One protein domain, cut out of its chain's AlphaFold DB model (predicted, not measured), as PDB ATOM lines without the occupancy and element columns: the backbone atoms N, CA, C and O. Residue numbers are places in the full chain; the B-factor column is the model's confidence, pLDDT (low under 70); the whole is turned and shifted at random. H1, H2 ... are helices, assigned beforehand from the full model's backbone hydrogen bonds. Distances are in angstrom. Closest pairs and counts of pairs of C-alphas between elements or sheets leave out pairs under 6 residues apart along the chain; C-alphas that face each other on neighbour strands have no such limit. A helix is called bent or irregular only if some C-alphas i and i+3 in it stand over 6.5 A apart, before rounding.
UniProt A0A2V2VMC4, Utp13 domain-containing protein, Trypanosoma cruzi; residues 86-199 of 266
ATOM      1  N   VAL A  86     -26.039  13.933   0.883       89.19
ATOM      2  CA  VAL A  86     -24.738  14.381   0.366       89.19
ATOM      3  C   VAL A  86     -24.294  13.529  -0.829       89.19
ATOM      4  O   VAL A  86     -23.707  14.048  -1.783       89.19
ATOM      5  N   ARG A  87     -24.557  12.214  -0.819       88.69
ATOM      6  CA  ARG A  87     -24.260  11.333  -1.963       88.69
ATOM      7  C   ARG A  87     -25.110  11.685  -3.179       88.69
ATOM      8  O   ARG A  87     -24.556  11.706  -4.278       88.69
ATOM      9  N   SER A  88     -26.402  11.955  -3.007       91.50
ATOM     10  CA  SER A  88     -27.298  12.301  -4.113       91.50
ATOM     11  C   SER A  88     -26.926  13.654  -4.721       91.50
ATOM     12  O   SER A  88     -26.749  13.736  -5.935       91.50
ATOM     13  N   GLU A  89     -26.643  14.669  -3.901       91.31
ATOM     14  CA  GLU A  89     -26.153  15.976  -4.362       91.31
ATOM     15  C   GLU A  89     -24.838  15.852  -5.147       91.31
ATOM     16  O   GLU A  89     -24.695  16.395  -6.246       91.31
ATOM     17  N   ARG A  90     -23.871  15.085  -4.622       88.56
ATOM     18  CA  ARG A  90     -22.606  14.815  -5.328       88.56
ATOM     19  C   ARG A  90     -22.844  14.076  -6.639       88.56
ATOM     20  O   ARG A  90     -22.211  14.398  -7.644       88.56
ATOM     21  N   HIS A  91     -23.742  13.095  -6.635       90.19
ATOM     22  CA  HIS A  91     -24.088  12.337  -7.828       90.19
ATOM     23  C   HIS A  91     -24.685  13.242  -8.910       90.19
ATOM     24  O   HIS A  91     -24.265  13.166 -10.064       90.19
ATOM     25  N   GLU A  92     -25.579  14.163  -8.546       91.88
ATOM     26  CA  GLU A  92     -26.142  15.134  -9.484       91.88
ATOM     27  C   GLU A  92     -25.085  16.049 -10.111       91.88
ATOM     28  O   GLU A  92     -25.140  16.321 -11.314       91.88
ATOM     29  N   VAL A  93     -24.123  16.538  -9.320       89.44
ATOM     30  CA  VAL A  93     -23.029  17.374  -9.838       89.44
ATOM     31  C   VAL A  93     -22.194  16.588 -10.847       89.44
ATOM     32  O   VAL A  93     -21.941  17.080 -11.946       89.44
ATOM     33  N   ILE A  94     -21.838  15.342 -10.521       91.75
ATOM     34  CA  ILE A  94     -21.066  14.463 -11.410       91.75
ATOM     35  C   ILE A  94     -21.825  14.201 -12.716       91.75
ATOM     36  O   ILE A  94     -21.231  14.274 -13.793       91.75
ATOM     37  N   LEU A  95     -23.132  13.927 -12.653       93.25
ATOM     38  CA  LEU A  95     -23.956  13.731 -13.850       93.25
ATOM     39  C   LEU A  95     -23.953  14.978 -14.742       93.25
ATOM     40  O   LEU A  95     -23.700  14.874 -15.944       93.25
ATOM     41  N   LYS A  96     -24.139  16.167 -14.162       90.12
ATOM     42  CA  LYS A  96     -24.108  17.439 -14.904       90.12
ATOM     43  C   LYS A  96     -22.720  17.727 -15.499       90.12
ATOM     44  O   LYS A  96     -22.616  18.235 -16.614       90.12
ATOM     45  N   GLU A  97     -21.629  17.369 -14.821       90.19
ATOM     46  CA  GLU A  97     -20.275  17.467 -15.389       90.19
ATOM     47  C   GLU A  97     -20.065  16.506 -16.570       90.19
ATOM     48  O   GLU A  97     -19.459  16.877 -17.583       90.19
ATOM     49  N   GLN A  98     -20.592  15.284 -16.474       92.75
ATOM     50  CA  GLN A  98     -20.559  14.318 -17.571       92.75
ATOM     51  C   GLN A  98     -21.375  14.809 -18.771       92.75
ATOM     52  O   GLN A  98     -20.908  14.721 -19.910       92.75
ATOM     53  N   GLU A  99     -22.559  15.376 -18.540       92.69
ATOM     54  CA  GLU A  99     -23.374  16.018 -19.573       92.69
ATOM     55  C   GLU A  99     -22.624  17.164 -20.259       92.69
ATOM     56  O   GLU A  99     -22.610  17.233 -21.490       92.69
ATOM     57  N   LEU A 100     -21.916  18.002 -19.494       91.88
ATOM     58  CA  LEU A 100     -21.078  19.076 -20.033       91.88
ATOM     59  C   LEU A 100     -19.971  18.512 -20.924       91.88
ATOM     60  O   LEU A 100     -19.781  18.974 -22.053       91.88
ATOM     61  N   ALA A 101     -19.252  17.491 -20.454       89.81
ATOM     62  CA  ALA A 101     -18.205  16.842 -21.236       89.81
ATOM     63  C   ALA A 101     -18.765  16.217 -22.527       89.81
ATOM     64  O   ALA A 101     -18.143  16.317 -23.590       89.81
ATOM     65  N   ASN A 102     -19.957  15.624 -22.461       94.12
ATOM     66  CA  ASN A 102     -20.650  15.050 -23.609       94.12
ATOM     67  C   ASN A 102     -21.098  16.124 -24.610       94.12
ATOM     68  O   ASN A 102     -20.876  15.955 -25.812       94.12
ATOM     69  N   ALA A 103     -21.660  17.242 -24.146       91.50
ATOM     70  CA  ALA A 103     -22.037  18.379 -24.987       91.50
ATOM     71  C   ALA A 103     -20.810  18.974 -25.699       91.50
ATOM     72  O   ALA A 103     -20.830  19.194 -26.913       91.50
ATOM     73  N   MET A 104     -19.693  19.104 -24.978       89.94
ATOM     74  CA  MET A 104     -18.415  19.566 -25.522       89.94
ATOM     75  C   MET A 104     -17.831  18.632 -26.586       89.94
ATOM     76  O   MET A 104     -17.273  19.107 -27.576       89.94
ATOM     77  N   ARG A 105     -17.960  17.310 -26.412       90.12
ATOM     78  CA  ARG A 105     -17.539  16.318 -27.420       90.12
ATOM     79  C   ARG A 105     -18.423  16.355 -28.663       90.12
ATOM     80  O   ARG A 105     -17.909  16.269 -29.772       90.12
ATOM     81  N   ARG A 106     -19.737  16.512 -28.478       89.69
ATOM     82  CA  ARG A 106     -20.729  16.588 -29.563       89.69
ATOM     83  C   ARG A 106     -20.715  17.926 -30.313       89.69
ATOM     84  O   ARG A 106     -21.381  18.034 -31.333       89.69
ATOM     85  N   GLY A 107     -19.977  18.929 -29.827       86.31
ATOM     86  CA  GLY A 107     -19.917  20.263 -30.434       86.31
ATOM     87  C   GLY A 107     -21.145  21.133 -30.155       86.31
ATOM     88  O   GLY A 107     -21.337  22.143 -30.820       86.31
ATOM     89  N   ARG A 108     -21.977  20.765 -29.172       89.12
ATOM     90  CA  ARG A 108     -23.133  21.562 -28.744       89.12
ATOM     91  C   ARG A 108     -22.689  22.621 -27.738       89.12
ATOM     92  O   ARG A 108     -22.812  22.443 -26.528       89.12
ATOM     93  N   TYR A 109     -22.111  23.704 -28.250       88.81
ATOM     94  CA  TYR A 109     -21.490  24.742 -27.423       88.81
ATOM     95  C   TYR A 109     -22.498  25.608 -26.658       88.81
ATOM     96  O   TYR A 109     -22.198  26.019 -25.542       88.81
ATOM     97  N   THR A 110     -23.701  25.824 -27.196       87.56
ATOM     98  CA  THR A 110     -24.775  26.587 -26.534       87.56
ATOM     99  C   THR A 110     -25.243  25.908 -25.244       87.56
ATOM    100  O   THR A 110     -25.224  26.514 -24.174       87.56
ATOM    101  N   GLU A 111     -25.581  24.619 -25.318       87.94
ATOM    102  CA  GLU A 111     -25.960  23.803 -24.157       87.94
ATOM    103  C   GLU A 111     -24.807  23.693 -23.151       87.94
ATOM    104  O   GLU A 111     -25.009  23.878 -21.950       87.94
ATOM    105  N   ALA A 112     -23.583  23.452 -23.637       91.50
ATOM    106  CA  ALA A 112     -22.401  23.363 -22.786       91.50
ATOM    107  C   ALA A 112     -22.114  24.679 -22.045       91.50
ATOM    108  O   ALA A 112     -21.720  24.647 -20.880       91.50
ATOM    109  N   PHE A 113     -22.333  25.830 -22.691       90.12
ATOM    110  CA  PHE A 113     -22.176  27.146 -22.077       90.12
ATOM    111  C   PHE A 113     -23.187  27.357 -20.945       90.12
ATOM    112  O   PHE A 113     -22.795  27.708 -19.832       90.12
ATOM    113  N   LEU A 114     -24.472  27.091 -21.200       88.19
ATOM    114  CA  LEU A 114     -25.528  27.237 -20.194       88.19
ATOM    115  C   LEU A 114     -25.314  26.289 -19.007       88.19
ATOM    116  O   LEU A 114     -25.480  26.688 -17.855       88.19
ATOM    117  N   LEU A 115     -24.902  25.047 -19.270       90.44
ATOM    118  CA  LEU A 115     -24.611  24.066 -18.227       90.44
ATOM    119  C   LEU A 115     -23.371  24.453 -17.407       90.44
ATOM    120  O   LEU A 115     -23.390  24.355 -16.181       90.44
ATOM    121  N   ALA A 116     -22.324  24.977 -18.053       91.62
ATOM    122  CA  ALA A 116     -21.134  25.484 -17.368       91.62
ATOM    123  C   ALA A 116     -21.439  26.697 -16.475       91.62
ATOM    124  O   ALA A 116     -20.852  26.829 -15.398       91.62
ATOM    125  N   LEU A 117     -22.360  27.566 -16.905       89.56
ATOM    126  CA  LEU A 117     -22.798  28.725 -16.129       89.56
ATOM    127  C   LEU A 117     -23.609  28.298 -14.897       89.56
ATOM    128  O   LEU A 117     -23.400  28.838 -13.813       89.56
ATOM    129  N   LYS A 118     -24.471  27.281 -15.042       88.25
ATOM    130  CA  LYS A 118     -25.211  26.671 -13.921       88.25
ATOM    131  C   LYS A 118     -24.281  26.014 -12.898       88.25
ATOM    132  O   LYS A 118     -24.509  26.159 -11.704       88.25
ATOM    133  N   LEU A 119     -23.231  25.335 -13.361       87.50
ATOM    134  CA  LEU A 119     -22.246  24.650 -12.512       87.50
ATOM    135  C   LEU A 119     -21.176  25.580 -11.909       87.50
ATOM    136  O   LEU A 119     -20.334  25.123 -11.145       87.50
ATOM    137  N   ASN A 120     -21.190  26.881 -12.226       87.56
ATOM    138  CA  ASN A 120     -20.248  27.866 -11.679       87.56
ATOM    139  C   ASN A 120     -18.761  27.507 -11.933       87.56
ATOM    140  O   ASN A 120     -17.897  27.684 -11.074       87.56
ATOM    141  N   HIS A 121     -18.441  26.982 -13.124       86.38
ATOM    142  CA  HIS A 121     -17.082  26.552 -13.475       86.38
ATOM    143  C   HIS A 121     -16.405  27.483 -14.501       86.38
ATOM    144  O   HIS A 121     -16.563  27.286 -15.713       86.38
ATOM    145  N   PRO A 122     -15.546  28.433 -14.070       87.06
ATOM    146  CA  PRO A 122     -14.935  29.421 -14.968       87.06
ATOM    147  C   PRO A 122     -13.972  28.798 -15.989       87.06
ATOM    148  O   PRO A 122     -13.852  29.277 -17.118       87.06
ATOM    149  N   ARG A 123     -13.280  27.709 -15.619       88.56
ATOM    150  CA  ARG A 123     -12.334  27.015 -16.513       88.56
ATOM    151  C   ARG A 123     -13.047  26.330 -17.676       88.56
ATOM    152  O   ARG A 123     -12.601  26.477 -18.814       88.56
ATOM    153  N   ASN A 124     -14.130  25.612 -17.389       87.88
ATOM    154  CA  ASN A 124     -14.891  24.876 -18.396       87.88
ATOM    155  C   ASN A 124     -15.592  25.848 -19.344       87.88
ATOM    156  O   ASN A 124     -15.496  25.679 -20.555       87.88
ATOM    157  N   LEU A 125     -16.178  26.923 -18.811       89.56
ATOM    158  CA  LEU A 125     -16.858  27.939 -19.611       89.56
ATOM    159  C   LEU A 125     -15.892  28.633 -20.588       89.56
ATOM    160  O   LEU A 125     -16.166  28.722 -21.783       89.56
ATOM    161  N   ARG A 126     -14.688  29.001 -20.136       89.38
ATOM    162  CA  ARG A 126     -13.644  29.519 -21.033       89.38
ATOM    163  C   ARG A 126     -13.215  28.503 -22.096       89.38
ATOM    164  O   ARG A 126     -12.951  28.886 -23.232       89.38
ATOM    165  N   GLN A 127     -13.088  27.221 -21.739       89.31
ATOM    166  CA  GLN A 127     -12.732  26.172 -22.701       89.31
ATOM    167  C   GLN A 127     -13.821  25.962 -23.758       89.31
ATOM    168  O   GLN A 127     -13.475  25.700 -24.910       89.31
ATOM    169  N   VAL A 128     -15.099  26.089 -23.383       90.00
ATOM    170  CA  VAL A 128     -16.242  26.070 -24.310       90.00
ATOM    171  C   VAL A 128     -16.062  27.169 -25.348       90.00
ATOM    172  O   VAL A 128     -15.972  26.859 -26.531       90.00
ATOM    173  N   ILE A 129     -15.889  28.418 -24.908       88.00
ATOM    174  CA  ILE A 129     -15.766  29.567 -25.816       88.00
ATOM    175  C   ILE A 129     -14.505  29.462 -26.680       88.00
ATOM    176  O   ILE A 129     -14.580  29.686 -27.878       88.00
ATOM    177  N   MET A 130     -13.363  29.055 -26.112       88.94
ATOM    178  CA  MET A 130     -12.130  28.844 -26.886       88.94
ATOM    179  C   MET A 130     -12.299  27.800 -27.990       88.94
ATOM    180  O   MET A 130     -11.853  28.000 -29.115       88.94
ATOM    181  N   LYS A 131     -12.903  26.649 -27.671       87.62
ATOM    182  CA  LYS A 131     -13.113  25.591 -28.667       87.62
ATOM    183  C   LYS A 131     -14.151  25.995 -29.706       87.62
ATOM    184  O   LYS A 131     -14.031  25.573 -30.849       87.62
ATOM    185  N   TRP A 132     -15.134  26.793 -29.306       87.69
ATOM    186  CA  TRP A 132     -16.139  27.329 -30.206       87.69
ATOM    187  C   TRP A 132     -15.523  28.344 -31.175       87.69
ATOM    188  O   TRP A 132     -15.647  28.163 -32.380       87.69
ATOM    189  N   SER A 133     -14.747  29.314 -30.677       84.81
ATOM    190  CA  SER A 133     -14.119  30.355 -31.502       84.81
ATOM    191  C   SER A 133     -13.085  29.819 -32.494       84.81
ATOM    192  O   SER A 133     -12.839  30.448 -33.514       84.81
ATOM    193  N   VAL A 134     -12.435  28.688 -32.188       86.19
ATOM    194  CA  VAL A 134     -11.478  28.039 -33.106       86.19
ATOM    195  C   VAL A 134     -12.187  27.299 -34.241       86.19
ATOM    196  O   VAL A 134     -11.605  27.166 -35.312       86.19
ATOM    197  N   LYS A 135     -13.405  26.797 -34.009       83.81
ATOM    198  CA  LYS A 135     -14.189  26.150 -35.064       83.81
ATOM    199  C   LYS A 135     -14.866  27.190 -35.942       83.81
ATOM    200  O   LYS A 135     -14.533  27.265 -37.113       83.81
ATOM    201  N   ASP A 136     -15.726  28.015 -35.344       84.62
ATOM    202  CA  ASP A 136     -16.581  28.959 -36.063       84.62
ATOM    203  C   ASP A 136     -16.703  30.261 -35.251       84.62
ATOM    204  O   ASP A 136     -17.422  30.333 -34.250       84.62
ATOM    205  N   ALA A 137     -15.955  31.295 -35.648       79.06
ATOM    206  CA  ALA A 137     -15.914  32.572 -34.928       79.06
ATOM    207  C   ALA A 137     -17.215  33.380 -35.090       79.06
ATOM    208  O   ALA A 137     -17.753  33.882 -34.105       79.06
ATOM    209  N   GLU A 138     -17.752  33.446 -36.310       78.00
ATOM    210  CA  GLU A 138     -18.963  34.218 -36.625       78.00
ATOM    211  C   GLU A 138     -20.221  33.597 -35.994       78.00
ATOM    212  O   GLU A 138     -21.056  34.298 -35.414       78.00
ATOM    213  N   ASP A 139     -20.329  32.265 -36.008       79.75
ATOM    214  CA  ASP A 139     -21.431  31.548 -35.357       79.75
ATOM    215  C   ASP A 139     -21.390  31.689 -33.832       79.75
ATOM    216  O   ASP A 139     -22.436  31.751 -33.180       79.75
ATOM    217  N   CYS A 140     -20.191  31.763 -33.247       78.12
ATOM    218  CA  CYS A 140     -20.005  31.984 -31.817       78.12
ATOM    219  C   CYS A 140     -20.539  33.359 -31.397       78.12
ATOM    220  O   CYS A 140     -21.371  33.446 -30.492       78.12
ATOM    221  N   GLU A 141     -20.121  34.423 -32.085       79.06
ATOM    222  CA  GLU A 141     -20.549  35.792 -31.781       79.06
ATOM    223  C   GLU A 141     -22.055  35.976 -31.998       79.06
ATOM    224  O   GLU A 141     -22.762  36.477 -31.121       79.06
ATOM    225  N   THR A 142     -22.580  35.503 -33.130       81.50
ATOM    226  CA  THR A 142     -24.010  35.627 -33.444       81.50
ATOM    227  C   THR A 142     -24.885  34.842 -32.469       81.50
ATOM    228  O   THR A 142     -25.910  35.360 -32.018       81.50
ATOM    229  N   SER A 143     -24.479  33.629 -32.081       79.75
ATOM    230  CA  SER A 143     -25.223  32.805 -31.123       79.75
ATOM    231  C   SER A 143     -25.164  33.373 -29.707       79.75
ATOM    232  O   SER A 143     -26.189  33.384 -29.014       79.75
ATOM    233  N   LEU A 144     -24.003  33.878 -29.274       79.44
ATOM    234  CA  LEU A 144     -23.853  34.526 -27.971       79.44
ATOM    235  C   LEU A 144     -24.731  35.777 -27.872       79.44
ATOM    236  O   LEU A 144     -25.492  35.903 -26.910       79.44
ATOM    237  N   CYS A 145     -24.687  36.644 -28.884       78.81
ATOM    238  CA  CYS A 145     -25.458  37.885 -28.925       78.81
ATOM    239  C   CYS A 145     -26.970  37.658 -29.060       78.81
ATOM    240  O   CYS A 145     -27.743  38.326 -28.379       78.81
ATOM    241  N   ARG A 146     -27.416  36.742 -29.935       77.94
ATOM    242  CA  ARG A 146     -28.853  36.574 -30.233       77.94
ATOM    243  C   ARG A 146     -29.592  35.627 -29.301       77.94
ATOM    244  O   ARG A 146     -30.776  35.836 -29.074       77.94
ATOM    245  N   SER A 147     -28.945  34.561 -28.827       78.88
ATOM    246  CA  SER A 147     -29.651  33.470 -28.135       78.88
ATOM    247  C   SER A 147     -29.302  33.369 -26.657       78.88
ATOM    248  O   SER A 147     -30.192  33.216 -25.828       78.88
ATOM    249  N   ILE A 148     -28.018  33.490 -26.315       80.06
ATOM    250  CA  ILE A 148     -27.547  33.238 -24.956       80.06
ATOM    251  C   ILE A 148     -27.774  34.484 -24.105       80.06
ATOM    252  O   ILE A 148     -28.580  34.437 -23.185       80.06
ATOM    253  N   LEU A 149     -27.144  35.612 -24.434       81.50
ATOM    254  CA  LEU A 149     -27.161  36.813 -23.590       81.50
ATOM    255  C   LEU A 149     -28.555  37.411 -23.312       81.50
ATOM    256  O   LEU A 149     -28.751  37.877 -22.192       81.50
ATOM    257  N   PRO A 150     -29.538  37.367 -24.235       82.75
ATOM    258  CA  PRO A 150     -30.907  37.796 -23.932       82.75
ATOM    259  C   PRO A 150     -31.663  36.836 -23.001       82.75
ATOM    260  O   PRO A 150     -32.614  37.239 -22.342       82.75
ATOM    261  N   SER A 151     -31.262  35.562 -22.955       81.81
ATOM    262  CA  SER A 151     -31.894  34.542 -22.104       81.81
ATOM    263  C   SER A 151     -31.328  34.489 -20.681       81.81
ATOM    264  O   SER A 151     -31.889  33.805 -19.823       81.81
ATOM    265  N   LEU A 152     -30.212  35.179 -20.421       82.50
ATOM    266  CA  LEU A 152     -29.566  35.187 -19.111       82.50
ATOM    267  C   LEU A 152     -30.305  36.119 -18.146       82.50
ATOM    268  O   LEU A 152     -30.548  37.283 -18.447       82.50
ATOM    269  N   GLY A 153     -30.580  35.615 -16.942       83.38
ATOM    270  CA  GLY A 153     -31.028  36.455 -15.831       83.38
ATOM    271  C   GLY A 153     -29.911  37.355 -15.290       83.38
ATOM    272  O   GLY A 153     -28.723  37.100 -15.509       83.38
ATOM    273  N   GLU A 154     -30.283  38.371 -14.509       84.88
ATOM    274  CA  GLU A 154     -29.353  39.362 -13.946       84.88
ATOM    275  C   GLU A 154     -28.210  38.723 -13.134       84.88
ATOM    276  O   GLU A 154     -27.038  39.052 -13.318       84.88
ATOM    277  N   GLU A 155     -28.511  37.727 -12.294       86.25
ATOM    278  CA  GLU A 155     -27.488  37.015 -11.515       86.25
ATOM    279  C   GLU A 155     -26.493  36.247 -12.390       86.25
ATOM    280  O   GLU A 155     -25.301  36.173 -12.089       86.25
ATOM    281  N   GLN A 156     -26.982  35.640 -13.470       87.25
ATOM    282  CA  GLN A 156     -26.158  34.861 -14.388       87.25
ATOM    283  C   GLN A 156     -25.227  35.776 -15.183       87.25
ATOM    284  O   GLN A 156     -24.060  35.433 -15.385       87.25
ATOM    285  N   LEU A 157     -25.715  36.959 -15.567       88.06
ATOM    286  CA  LEU A 157     -24.912  38.004 -16.191       88.06
ATOM    287  C   LEU A 157     -23.818  38.509 -15.242       88.06
ATOM    288  O   LEU A 157     -22.656  38.595 -15.637       88.06
ATOM    289  N   LEU A 158     -24.152  38.769 -13.973       88.81
ATOM    290  CA  LEU A 158     -23.171  39.165 -12.958       88.81
ATOM    291  C   LEU A 158     -22.079  38.105 -12.770       88.81
ATOM    292  O   LEU A 158     -20.895  38.442 -12.742       88.81
ATOM    293  N   ARG A 159     -22.452  36.820 -12.690       89.19
ATOM    294  CA  ARG A 159     -21.487  35.708 -12.598       89.19
ATOM    295  C   ARG A 159     -20.593  35.639 -13.837       89.19
ATOM    296  O   ARG A 159     -19.377  35.506 -13.707       89.19
ATOM    297  N   LEU A 160     -21.167  35.796 -15.030       90.56
ATOM    298  CA  LEU A 160     -20.399  35.837 -16.275       90.56
ATOM    299  C   LEU A 160     -19.381  36.987 -16.262       90.56
ATOM    300  O   LEU A 160     -18.217  36.763 -16.587       90.56
ATOM    301  N   LEU A 161     -19.779  38.186 -15.827       88.94
ATOM    302  CA  LEU A 161     -18.890  39.349 -15.713       88.94
ATOM    303  C   LEU A 161     -17.783  39.160 -14.659       88.94
ATOM    304  O   LEU A 161     -16.650  39.613 -14.840       88.94
ATOM    305  N   GLN A 162     -18.064  38.454 -13.564       90.12
ATOM    306  CA  GLN A 162     -17.025  38.075 -12.603       90.12
ATOM    307  C   GLN A 162     -15.999  37.121 -13.234       90.12
ATOM    308  O   GLN A 162     -14.794  37.309 -13.045       90.12
ATOM    309  N   PHE A 163     -16.442  36.157 -14.045       91.00
ATOM    310  CA  PHE A 163     -15.534  35.270 -14.775       91.00
ATOM    311  C   PHE A 163     -14.730  35.999 -15.852       91.00
ATOM    312  O   PHE A 163     -13.532  35.736 -15.994       91.00
ATOM    313  N   THR A 164     -15.334  36.937 -16.592       91.12
ATOM    314  CA  THR A 164     -14.585  37.722 -17.584       91.12
ATOM    315  C   THR A 164     -13.479  38.526 -16.908       91.12
ATOM    316  O   THR A 164     -12.358  38.536 -17.418       91.12
ATOM    317  N   ARG A 165     -13.720  39.096 -15.717       90.75
ATOM    318  CA  ARG A 165     -12.683  39.769 -14.912       90.75
ATOM    319  C   ARG A 165     -11.496  38.852 -14.615       90.75
ATOM    320  O   ARG A 165     -10.346  39.258 -14.794       90.75
ATOM    321  N   GLU A 166     -11.754  37.614 -14.196       90.06
ATOM    322  CA  GLU A 166     -10.694  36.631 -13.943       90.06
ATOM    323  C   GLU A 166      -9.911  36.292 -15.214       90.06
ATOM    324  O   GLU A 166      -8.685  36.180 -15.180       90.06
ATOM    325  N   TRP A 167     -10.582  36.161 -16.359       91.19
ATOM    326  CA  TRP A 167      -9.909  35.822 -17.612       91.19
ATOM    327  C   TRP A 167      -9.088  36.974 -18.190       91.19
ATOM    328  O   TRP A 167      -8.006  36.718 -18.721       91.19
ATOM    329  N   VAL A 168      -9.553  38.223 -18.062       89.56
ATOM    330  CA  VAL A 168      -8.823  39.411 -18.536       89.56
ATOM    331  C   VAL A 168      -7.492  39.587 -17.791       89.56
ATOM    332  O   VAL A 168      -6.516  40.061 -18.380       89.56
ATOM    333  N   SER A 169      -7.403  39.154 -16.527       87.88
ATOM    334  CA  SER A 169      -6.153  39.219 -15.752       87.88
ATOM    335  C   SER A 169      -4.994  38.454 -16.415       87.88
ATOM    336  O   SER A 169      -3.829  38.832 -16.275       87.88
ATOM    337  N   ASN A 170      -5.298  37.410 -17.197       89.06
ATOM    338  CA  ASN A 170      -4.306  36.575 -17.861       89.06
ATOM    339  C   ASN A 170      -4.222  36.877 -19.365       89.06
ATOM    340  O   ASN A 170      -5.161  36.664 -20.131       89.06
ATOM    341  N   ALA A 171      -3.029  37.257 -19.818       83.69
ATOM    342  CA  ALA A 171      -2.737  37.566 -21.214       83.69
ATOM    343  C   ALA A 171      -3.100  36.456 -22.224       83.69
ATOM    344  O   ALA A 171      -3.385  36.783 -23.375       83.69
ATOM    345  N   ARG A 172      -3.091  35.172 -21.824       86.56
ATOM    346  CA  ARG A 172      -3.441  34.026 -22.696       86.56
ATOM    347  C   ARG A 172      -4.943  33.877 -22.936       86.56
ATOM    348  O   ARG A 172      -5.349  33.191 -23.868       86.56
ATOM    349  N   HIS A 173      -5.760  34.457 -22.066       86.88
ATOM    350  CA  HIS A 173      -7.214  34.293 -22.062       86.88
ATOM    351  C   HIS A 173      -7.951  35.600 -22.373       86.88
ATOM    352  O   HIS A 173      -9.179  35.623 -22.395       86.88
ATOM    353  N   CYS A 174      -7.200  36.663 -22.668       86.38
ATOM    354  CA  CYS A 174      -7.735  37.977 -22.994       86.38
ATOM    355  C   CYS A 174      -8.645  37.960 -24.229       86.38
ATOM    356  O   CYS A 174      -9.647  38.661 -24.217       86.38
ATOM    357  N   SER A 175      -8.341  37.158 -25.258       85.31
ATOM    358  CA  SER A 175      -9.155  37.076 -26.483       85.31
ATOM    359  C   SER A 175     -10.578  36.585 -26.208       85.31
ATOM    360  O   SER A 175     -11.546  37.151 -26.700       85.31
ATOM    361  N   VAL A 176     -10.714  35.564 -25.361       89.00
ATOM    362  CA  VAL A 176     -12.018  35.027 -24.944       89.00
ATOM    363  C   VAL A 176     -12.803  36.081 -24.182       89.00
ATOM    364  O   VAL A 176     -13.991  36.279 -24.413       89.00
ATOM    365  N   ALA A 177     -12.129  36.765 -23.262       90.31
ATOM    366  CA  ALA A 177     -12.771  37.765 -22.438       90.31
ATOM    367  C   ALA A 177     -13.200  38.996 -23.251       90.31
ATOM    368  O   ALA A 177     -14.291  39.505 -23.022       90.31
ATOM    369  N   SER A 178     -12.399  39.435 -24.231       88.06
ATOM    370  CA  SER A 178     -12.779  40.527 -25.133       88.06
ATOM    371  C   SER A 178     -13.971  40.162 -26.014       88.06
ATOM    372  O   SER A 178     -14.827  41.013 -26.216       88.06
ATOM    373  N   LEU A 179     -14.068  38.908 -26.477       87.88
ATOM    374  CA  LEU A 179     -15.230  38.427 -27.233       87.88
ATOM    375  C   LEU A 179     -16.503  38.471 -26.387       87.88
ATOM    376  O   LEU A 179     -17.502  39.040 -26.813       87.88
ATOM    377  N   VAL A 180     -16.461  37.938 -25.162       89.00
ATOM    378  CA  VAL A 180     -17.629  37.979 -24.265       89.00
ATOM    379  C   VAL A 180     -18.012  39.415 -23.929       89.00
ATOM    380  O   VAL A 180     -19.191  39.746 -23.970       89.00
ATOM    381  N   MET A 181     -17.039  40.286 -23.650       88.94
ATOM    382  CA  MET A 181     -17.317  41.699 -23.389       88.94
ATOM    383  C   MET A 181     -17.919  42.407 -24.602       88.94
ATOM    384  O   MET A 181     -18.861  43.175 -24.438       88.94
ATOM    385  N   HIS A 182     -17.422  42.132 -25.810       88.44
ATOM    386  CA  HIS A 182     -18.013  42.651 -27.038       88.44
ATOM    387  C   HIS A 182     -19.468  42.194 -27.183       88.44
ATOM    388  O   HIS A 182     -20.342  43.026 -27.411       88.44
ATOM    389  N   CYS A 183     -19.738  40.906 -26.959       87.25
ATOM    390  CA  CYS A 183     -21.086  40.356 -27.056       87.25
ATOM    391  C   CYS A 183     -22.038  40.984 -26.026       87.25
ATOM    392  O   CYS A 183     -23.143  41.369 -26.388       87.25
ATOM    393  N   VAL A 184     -21.604  41.152 -24.768       88.12
ATOM    394  CA  VAL A 184     -22.409  41.786 -23.706       88.12
ATOM    395  C   VAL A 184     -22.756  43.232 -24.059       88.12
ATOM    396  O   VAL A 184     -23.905  43.640 -23.917       88.12
ATOM    397  N   LEU A 185     -21.784  44.004 -24.554       86.50
ATOM    398  CA  LEU A 185     -22.007  45.394 -24.961       86.50
ATOM    399  C   LEU A 185     -22.872  45.514 -26.224       86.50
ATOM    400  O   LEU A 185     -23.552  46.520 -26.398       86.50
ATOM    401  N   ALA A 186     -22.837  44.512 -27.104       86.44
ATOM    402  CA  ALA A 186     -23.665  44.471 -28.303       86.44
ATOM    403  C   ALA A 186     -25.115  44.056 -28.002       86.44
ATOM    404  O   ALA A 186     -26.027  44.499 -28.697       86.44
ATOM    405  N   SER A 187     -25.336  43.205 -26.994       83.69
ATOM    406  CA  SER A 187     -26.662  42.676 -26.669       83.69
ATOM    407  C   SER A 187     -27.443  43.518 -25.665       83.69
ATOM    408  O   SER A 187     -28.670  43.518 -25.724       83.69
ATOM    409  N   HIS A 188     -26.775  44.173 -24.709       82.00
ATOM    410  CA  HIS A 188     -27.437  44.834 -23.576       82.00
ATOM    411  C   HIS A 188     -27.343  46.350 -23.672       82.00
ATOM    412  O   HIS A 188     -26.292  46.912 -23.987       82.00
ATOM    413  N   HIS A 189     -28.446  47.030 -23.361       83.12
ATOM    414  CA  HIS A 189     -28.457  48.486 -23.335       83.12
ATOM    415  C   HIS A 189     -27.742  49.003 -22.077       83.12
ATOM    416  O   HIS A 189     -27.825  48.415 -20.997       83.12
ATOM    417  N   PHE A 190     -27.063  50.149 -22.181       81.62
ATOM    418  CA  PHE A 190     -26.247  50.687 -21.085       81.62
ATOM    419  C   PHE A 190     -27.043  50.944 -19.792       81.62
ATOM    420  O   PHE A 190     -26.483  50.904 -18.700       81.62
ATOM    421  N   THR A 191     -28.347  51.211 -19.906       83.94
ATOM    422  CA  THR A 191     -29.238  51.487 -18.768       83.94
ATOM    423  C   THR A 191     -29.460  50.260 -17.891       83.94
ATOM    424  O   THR A 191     -29.529  50.399 -16.674       83.94
ATOM    425  N   GLU A 192     -29.533  49.070 -18.489       81.44
ATOM    426  CA  GLU A 192     -29.717  47.799 -17.775       81.44
ATOM    427  C   GLU A 192     -28.448  47.409 -17.013       81.44
ATOM    428  O   GLU A 192     -28.507  46.900 -15.902       81.44
ATOM    429  N   LEU A 193     -27.277  47.720 -17.571       80.38
ATOM    430  CA  LEU A 193     -25.998  47.505 -16.893       80.38
ATOM    431  C   LEU A 193     -25.763  48.521 -15.765       80.38
ATOM    432  O   LEU A 193     -25.114  48.203 -14.769       80.38
ATOM    433  N   ALA A 194     -26.282  49.744 -15.913       83.19
ATOM    434  CA  ALA A 194     -26.121  50.818 -14.936       83.19
ATOM    435  C   ALA A 194     -27.021  50.668 -13.697       83.19
ATOM    436  O   ALA A 194     -26.687  51.214 -12.645       83.19
ATOM    437  N   SER A 195     -28.136  49.933 -13.794       85.19
ATOM    438  CA  SER A 195     -29.019  49.670 -12.646       85.19
ATOM    439  C   SER A 195     -28.354  48.784 -11.584       85.19
ATOM    440  O   SER A 195     -28.730  48.833 -10.414       85.19
ATOM    441  N   MET A 196     -27.328  48.014 -11.965       80.38
ATOM    442  CA  MET A 196     -26.634  47.074 -11.091       80.38
ATOM    443  C   MET A 196     -25.370  47.700 -10.472       80.38
ATOM    444  O   MET A 196     -24.341  47.826 -11.144       80.38
ATOM    445  N   PRO A 197     -25.349  48.021  -9.166       78.19
ATOM    446  CA  PRO A 197     -24.193  48.667  -8.536       78.19
ATOM    447  C   PRO A 197     -22.937  47.777  -8.516       78.19
ATOM    448  O   PRO A 197     -21.815  48.284  -8.568       78.19
ATOM    449  N   ALA A 198     -23.108  46.450  -8.503       81.56
ATOM    450  CA  ALA A 198     -22.005  45.488  -8.534       81.56
ATOM    451  C   ALA A 198     -21.238  45.480  -9.870       81.56
ATOM    452  O   ALA A 198     -20.060  45.128  -9.898       81.56
ATOM    453  N   VAL A 199     -21.871  45.897 -10.973       83.38
ATOM    454  CA  VAL A 199     -21.247  45.908 -12.307       83.38
ATOM    455  C   VAL A 199     -20.160  46.977 -12.395       83.38
ATOM    456  O   VAL A 199     -19.126  46.746 -13.019       83.38
TER     457      VAL A 199
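AT A GLANCE: This is residues 86 to 199 of the 266 residues of the protein "Utp13 domain-containing protein" of Trypanosoma cruzi (UniProt A0A2V2VMC4). Three helices, H1, H2 and H3, stand side by side and run alternately opposite ways; beyond H2 and H3 a helical hairpin of H5 and H6 crosses them, and H4 runs slantwise beside H6. The long H1 makes one end of the domain, its residues 86 to 92 sticking out, and the small H7 lies at the other end. The printed part has 114 residues with seven named helices, H1 to H7 in order, and no named strand; the class is all helix. It is compact, with a radius of gyration of the C-alphas of 14.4 A, and spans 43 by 33 by 28 A.

HOW THE PARTS SIT: H1, residues 86 to 106, touches H2, residues 109 to 118, with its residues 96 to 104 alone, the closest C-alphas being those of Leu 100 and Ala 112, 5.3 A apart; this hairpin has a shallow tilt of 22 degrees, opposite ways. H2 is the hub, touching four helices. It forms a hairpin with H3, residues 122 to 135, at a shallow tilt of 10 degrees, with the C-alphas of Ala 116 and Leu 125 closest at 5.4 A. With H4, residues 137 to 151, these make a bundle of four helices, up and down, each running against the one before it. H4 touches H6, residues 174 to 187, at a steep tilt of 51 degrees, the C-alphas of Cys 145 and Cys 183 being closest at 5.4 A. H5, residues 154 to 168, touches H6 with its residues 164 to 168 alone; they form a hairpin at a shallow tilt of 31 degrees, with the C-alphas of Val 168 and Cys 174 closest at 4.8 A. H3 and H6 only just touch, with 3 pairs of C-alphas within 8 A, about perpendicular at 85 degrees; Met 130 and Val 176 have the closest C-alphas, 6.5 A apart. H7, residues 190 to 194, and H6 meet only through their link. Every O i to N i+4 pair is within hydrogen-bond range in H1, H2, H3, H5, H6 and H7, and 7 of 11 are in H4.

IN THESE COORDINATES: H1 begins at C-alpha 86 (-24.738, 14.381, 0.366) and is 30.3 A long. H2 measures 14.1 A, H3 20.4 A, H4 20.6 A, H5 21.0 A, H6 19.8 A and H7 6.2 A. H4 is only just irregular: C-alphas 146 and 149 are 6.9 A apart. H7 ends at C-alpha 194 (-26.121, 50.818, -14.936).

THE WHOLE: The two C-alphas farthest apart are those of Arg 87 and Thr 191, 43.8 A. The printed part has no cut, and each link between successive helices is tight. No printed residue is under 70 in pLDDT.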